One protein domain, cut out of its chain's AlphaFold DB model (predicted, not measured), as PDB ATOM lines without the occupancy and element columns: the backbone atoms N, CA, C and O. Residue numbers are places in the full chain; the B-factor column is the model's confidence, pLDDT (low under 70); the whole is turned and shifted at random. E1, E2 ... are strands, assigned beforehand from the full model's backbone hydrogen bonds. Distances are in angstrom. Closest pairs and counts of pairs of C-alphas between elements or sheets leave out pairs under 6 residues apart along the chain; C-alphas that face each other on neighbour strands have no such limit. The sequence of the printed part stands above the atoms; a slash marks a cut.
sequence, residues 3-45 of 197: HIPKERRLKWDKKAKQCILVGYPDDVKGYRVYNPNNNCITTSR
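Overview. This is residues 3 to 45 of the 197 residues of a protein of Hermetia illucens (UniProt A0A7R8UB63). With little regular structure, the printed part begins as a long loop, residues 3 to 19, of which 7 to 12 stick out, and ends in a small antiparallel sheet, the meander E1 - E2 - E3, each strand beside the one before. The class is all strand, with no named helix and 14 of the 43 printed residues in strands. The whole is loose, radius of gyration of the C-alphas 11.7 A, spanning 35 by 21 by 12 A.

Arrangement. Look at E1, residues 20 to 23, and E2, residues 31 to 35: this antiparallel hairpin has N 22 and O 32 within hydrogen-bond range, 2.9 A. E3, residues 40 to 44, forms another with E2; find N 33 and O 42, 2.9 A.

Along the chain. Find C-alpha 20 at (-42.508, 1.696, 47.032); E1 runs 9.4 A from there. E2 and E3 each measure 12.5 A; E3 ends at C-alpha 44, (-53.748, 2.364, 43.587).

Size, cuts and confidence. The farthest C-alphas, Trp 12 and Asp 26, are 35.7 A apart. The printed part has no cut, no link between strands is long, and no printed residue is under pLDDT 70.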
ATOM      1  N   HIS A   3     -51.733  -4.901  44.217       96.38
ATOM      2  CA  HIS A   3     -52.462  -6.017  43.604       96.38
ATOM      3  C   HIS A   3     -52.425  -5.989  42.059       96.38
ATOM      4  O   HIS A   3     -52.491  -4.926  41.443       96.38
ATOM      5  N   ILE A   4     -52.343  -7.169  41.426       95.38
ATOM      6  CA  ILE A   4     -52.555  -7.348  39.982       95.38
ATOM      7  C   ILE A   4     -53.932  -8.004  39.760       95.38
ATOM      8  O   ILE A   4     -54.117  -9.147  40.198       95.38
ATOM      9  N   PRO A   5     -54.873  -7.346  39.049       95.12
ATOM     10  CA  PRO A   5     -56.166  -7.930  38.695       95.12
ATOM     11  C   PRO A   5     -56.033  -9.274  37.972       95.12
ATOM     12  O   PRO A   5     -55.094  -9.482  37.201       95.12
ATOM     13  N   LYS A   6     -57.001 -10.180  38.178       96.12
ATOM     14  CA  LYS A   6     -56.995 -11.532  37.578       96.12
ATOM     15  C   LYS A   6     -56.894 -11.506  36.047       96.12
ATOM     16  O   LYS A   6     -56.224 -12.355  35.491       96.12
ATOM     17  N   GLU A   7     -57.506 -10.519  35.396       96.81
ATOM     18  CA  GLU A   7     -57.489 -10.328  33.936       96.81
ATOM     19  C   GLU A   7     -56.094 -10.015  33.370       96.81
ATOM     20  O   GLU A   7     -55.834 -10.257  32.197       96.81
ATOM     21  N   ARG A   8     -55.185  -9.468  34.190       93.25
ATOM     22  CA  ARG A   8     -53.849  -9.016  33.761       93.25
ATOM     23  C   ARG A   8     -52.732  -9.989  34.156       93.25
ATOM     24  O   ARG A   8     -51.575  -9.575  34.222       93.25
ATOM     25  N   ARG A   9     -53.074 -11.240  34.486       95.69
ATOM     26  CA  ARG A   9     -52.132 -12.271  34.948       95.69
ATOM     27  C   ARG A   9     -52.622 -13.681  34.590       95.69
ATOM     28  O   ARG A   9     -53.814 -13.968  34.677       95.69
ATOM     29  N   LEU A  10     -51.710 -14.582  34.251       96.50
ATOM     30  CA  LEU A  10     -51.993 -15.999  34.010       96.50
ATOM     31  C   LEU A  10     -52.151 -16.788  35.326       96.50
ATOM     32  O   LEU A  10     -51.964 -16.267  36.430       96.50
ATOM     33  N   LYS A  11     -52.503 -18.081  35.227       93.75
ATOM     34  CA  LYS A  11     -52.755 -18.960  36.391       93.75
ATOM     35  C   LYS A  11     -51.579 -18.988  37.375       93.75
ATOM     36  O   LYS A  11     -51.806 -18.881  38.579       93.75
ATOM     37  N   TRP A  12     -50.359 -19.097  36.849       96.06
ATOM     38  CA  TRP A  12     -49.108 -19.190  37.609       96.06
ATOM     39  C   TRP A  12     -48.435 -17.834  37.878       96.06
ATOM     40  O   TRP A  12     -47.433 -17.776  38.587       96.06
ATOM     41  N   ASP A  13     -48.998 -16.733  37.374       96.44
ATOM     42  CA  ASP A  13     -48.437 -15.402  37.584       96.44
ATOM     43  C   ASP A  13     -48.721 -14.865  38.991       96.44
ATOM     44  O   ASP A  13     -49.809 -15.033  39.564       96.44
ATOM     45  N   LYS A  14     -47.737 -14.121  39.510       96.56
ATOM     46  CA  LYS A  14     -47.769 -13.459  40.822       96.56
ATOM     47  C   LYS A  14     -49.036 -12.600  40.979       96.56
ATOM     48  O   LYS A  14     -49.441 -11.881  40.072       96.56
ATOM     49  N   LYS A  15     -49.655 -12.626  42.166       96.62
ATOM     50  CA  LYS A  15     -50.900 -11.879  42.471       96.62
ATOM     51  C   LYS A  15     -50.685 -10.391  42.802       96.62
ATOM     52  O   LYS A  15     -51.661  -9.656  42.958       96.62
ATOM     53  N   ALA A  16     -49.436  -9.959  42.964       95.62
ATOM     54  CA  ALA A  16     -49.060  -8.603  43.352       95.62
ATOM     55  C   ALA A  16     -47.653  -8.248  42.837       95.62
ATOM     56  O   ALA A  16     -46.818  -9.139  42.653       95.62
ATOM     57  N   LYS A  17     -47.382  -6.952  42.644       94.56
ATOM     58  CA  LYS A  17     -46.050  -6.395  42.350       94.56
ATOM     59  C   LYS A  17     -45.458  -5.725  43.593       94.56
ATOM     60  O   LYS A  17     -46.184  -5.172  44.422       94.56
ATOM     61  N   GLN A  18     -44.135  -5.773  43.733       94.56
ATOM     62  CA  GLN A  18     -43.417  -4.958  44.714       94.56
ATOM     63  C   GLN A  18     -43.272  -3.536  44.159       94.56
ATOM     64  O   GLN A  18     -42.883  -3.348  43.009       94.56
ATOM     65  N   CYS A  19     -43.648  -2.554  44.973       94.88
ATOM     66  CA  CYS A  19     -43.620  -1.124  44.671       94.88
ATOM     67  C   CYS A  19     -43.378  -0.380  45.987       94.88
ATOM     68  O   CYS A  19     -43.756  -0.888  47.050       94.88
ATOM     69  N   ILE A  20     -42.791   0.809  45.900       95.38
ATOM     70  CA  ILE A  20     -42.508   1.696  47.032       95.38
ATOM     71  C   ILE A  20     -43.733   2.590  47.265       95.38
ATOM     72  O   ILE A  20     -44.309   3.105  46.306       95.38
ATOM     73  N   LEU A  21     -44.151   2.759  48.521       95.44
ATOM     74  CA  LEU A  21     -45.193   3.721  48.885       95.44
ATOM     75  C   LEU A  21     -44.588   5.132  48.888       95.44
ATOM     76  O   LEU A  21     -43.570   5.358  49.532       95.44
ATOM     77  N   VAL A  22     -45.205   6.056  48.151       95.81
ATOM     78  CA  VAL A  22     -44.719   7.436  47.957       95.81
ATOM     79  C   VAL A  22     -45.538   8.434  48.777       95.81
ATOM     80  O   VAL A  22     -45.002   9.422  49.260       95.81
ATOM     81  N   GLY A  23     -46.842   8.188  48.929       95.62
ATOM     82  CA  GLY A  23     -47.752   9.069  49.657       95.62
ATOM     83  C   GLY A  23     -49.199   8.890  49.208       95.62
ATOM     84  O   GLY A  23     -49.577   7.830  48.703       95.62
ATOM     85  N   TYR A  24     -49.994   9.945  49.346       95.81
ATOM     86  CA  TYR A  24     -51.406   9.985  48.967       95.81
ATOM     87  C   TYR A  24     -51.611  10.942  47.776       95.81
ATOM     88  O   TYR A  24     -50.842  11.895  47.641       95.81
ATOM     89  N   PRO A  25     -52.574  10.691  46.870       93.81
ATOM     90  CA  PRO A  25     -53.046  11.676  45.902       93.81
ATOM     91  C   PRO A  25     -54.129  12.560  46.532       93.81
ATOM     92  O   PRO A  25     -54.935  12.077  47.325       93.81
ATOM     93  N   ASP A  26     -54.183  13.825  46.132       91.56
ATOM     94  CA  ASP A  26     -55.034  14.836  46.769       91.56
ATOM     95  C   ASP A  26     -56.528  14.635  46.442       91.56
ATOM     96  O   ASP A  26     -57.364  14.527  47.338       91.56
ATOM     97  N   ASP A  27     -56.863  14.481  45.155       90.75
ATOM     98  CA  ASP A  27     -58.258  14.421  44.681       90.75
ATOM     99  C   ASP A  27     -58.884  13.012  44.696       90.75
ATOM    100  O   ASP A  27     -60.084  12.839  44.457       90.75
ATOM    101  N   VAL A  28     -58.082  11.959  44.904       93.38
ATOM    102  CA  VAL A  28     -58.497  10.570  44.638       93.38
ATOM    103  C   VAL A  28     -58.124   9.638  45.782       93.38
ATOM    104  O   VAL A  28     -56.954   9.418  46.073       93.38
ATOM    105  N   LYS A  29     -59.132   8.956  46.346       92.12
ATOM    106  CA  LYS A  29     -58.928   7.869  47.317       92.12
ATOM    107  C   LYS A  29     -58.024   6.772  46.738       92.12
ATOM    108  O   LYS A  29     -58.453   6.038  45.838       92.12
ATOM    109  N   GLY A  30     -56.823   6.643  47.296       95.44
ATOM    110  CA  GLY A  30     -55.803   5.655  46.955       95.44
ATOM    111  C   GLY A  30     -54.435   6.057  47.517       95.44
ATOM    112  O   GLY A  30     -54.328   7.001  48.292       95.44
ATOM    113  N   TYR A  31     -53.398   5.349  47.087       95.88
ATOM    114  CA  TYR A  31     -51.999   5.571  47.438       95.88
ATOM    115  C   TYR A  31     -51.181   5.819  46.172       95.88
ATOM    116  O   TYR A  31     -51.339   5.091  45.188       95.88
ATOM    117  N   ARG A  32     -50.266   6.790  46.204       96.19
ATOM    118  CA  ARG A  32     -49.216   6.955  45.191       96.19
ATOM    119  C   ARG A  32     -48.153   5.886  45.434       96.19
ATOM    120  O   ARG A  32     -47.537   5.847  46.499       96.19
ATOM    121  N   VAL A  33     -47.940   5.019  44.452       96.62
ATOM    122  CA  VAL A  33     -46.956   3.931  44.492       96.62
ATOM    123  C   VAL A  33     -45.983   4.061  43.325       96.62
ATOM    124  O   VAL A  33     -46.400   4.217  42.178       96.62
ATOM    125  N   TYR A  34     -44.686   3.997  43.620       96.25
ATOM    126  CA  TYR A  34     -43.614   4.015  42.628       96.25
ATOM    127  C   TYR A  34     -43.170   2.592  42.304       96.25
ATOM    128  O   TYR A  34     -42.881   1.796  43.205       96.25
ATOM    129  N   ASN A  35     -43.099   2.264  41.018       95.06
ATOM    130  CA  ASN A  35     -42.575   0.991  40.545       95.06
ATOM    131  C   ASN A  35     -41.182   1.207  39.916       95.06
ATOM    132  O   ASN A  35     -41.096   1.780  38.829       95.06
ATOM    133  N   PRO A  36     -40.092   0.717  40.539       92.50
ATOM    134  CA  PRO A  36     -38.730   0.940  40.046       92.50
ATOM    135  C   PRO A  36     -38.413   0.186  38.745       92.50
ATOM    136  O   PRO A  36     -37.412   0.474  38.106       92.50
ATOM    137  N   ASN A  37     -39.244  -0.778  38.331       91.31
ATOM    138  CA  ASN A  37     -39.007  -1.555  37.107       91.31
ATOM    139  C   ASN A  37     -39.372  -0.788  35.824       91.31
ATOM    140  O   ASN A  37     -38.937  -1.160  34.741       91.31
ATOM    141  N   ASN A  38     -40.230   0.228  35.929       89.50
ATOM    142  CA  ASN A  38     -40.699   1.043  34.804       89.50
ATOM    143  C   ASN A  38     -40.717   2.545  35.139       89.50
ATOM    144  O   ASN A  38     -41.373   3.314  34.442       89.50
ATOM    145  N   ASN A  39     -40.035   2.933  36.222       92.56
ATOM    146  CA  ASN A  39     -39.841   4.299  36.705       92.56
ATOM    147  C   ASN A  39     -41.119   5.157  36.813       92.56
ATOM    148  O   ASN A  39     -41.046   6.381  36.740       92.56
ATOM    149  N   CYS A  40     -42.291   4.543  37.010       90.94
ATOM    150  CA  CYS A  40     -43.564   5.263  37.031       90.94
ATOM    151  C   CYS A  40     -44.161   5.387  38.436       90.94
ATOM    152  O   CYS A  40     -44.061   4.471  39.261       90.94
ATOM    153  N   ILE A  41     -44.881   6.485  38.671       94.75
ATOM    154  CA  ILE A  41     -45.789   6.629  39.813       94.75
ATOM    155  C   ILE A  41     -47.210   6.332  39.330       94.75
ATOM    156  O   ILE A  41     -47.656   6.821  38.294       94.75
ATOM    157  N   THR A  42     -47.941   5.511  40.074       94.62
ATOM    158  CA  THR A  42     -49.346   5.186  39.797       94.62
ATOM    159  C   THR A  42     -50.157   5.306  41.081       94.62
ATOM    160  O   THR A  42     -49.645   5.043  42.165       94.62
ATOM    161  N   THR A  43     -51.428   5.686  40.978       96.06
ATOM    162  CA  THR A  43     -52.363   5.654  42.109       96.06
ATOM    163  C   THR A  43     -53.002   4.270  42.210       96.06
ATOM    164  O   THR A  43     -53.508   3.769  41.215       96.06
ATOM    165  N   SER A  44     -53.027   3.633  43.382       95.12
ATOM    166  CA  SER A  44     -53.748   2.364  43.587       95.12
ATOM    167  C   SER A  44     -54.479   2.329  44.926       95.12
ATOM    168  O   SER A  44     -54.016   2.910  45.901       95.12
ATOM    169  N   ARG A  45     -55.624   1.640  44.986       95.56
ATOM    170  CA  ARG A  45     -56.370   1.401  46.237       95.56
ATOM    171  C   ARG A  45     -55.924   0.120  46.939       95.56
ATOM    172  O   ARG A  45     -55.812   0.102  48.158       95.56
TER     173      ARG A  45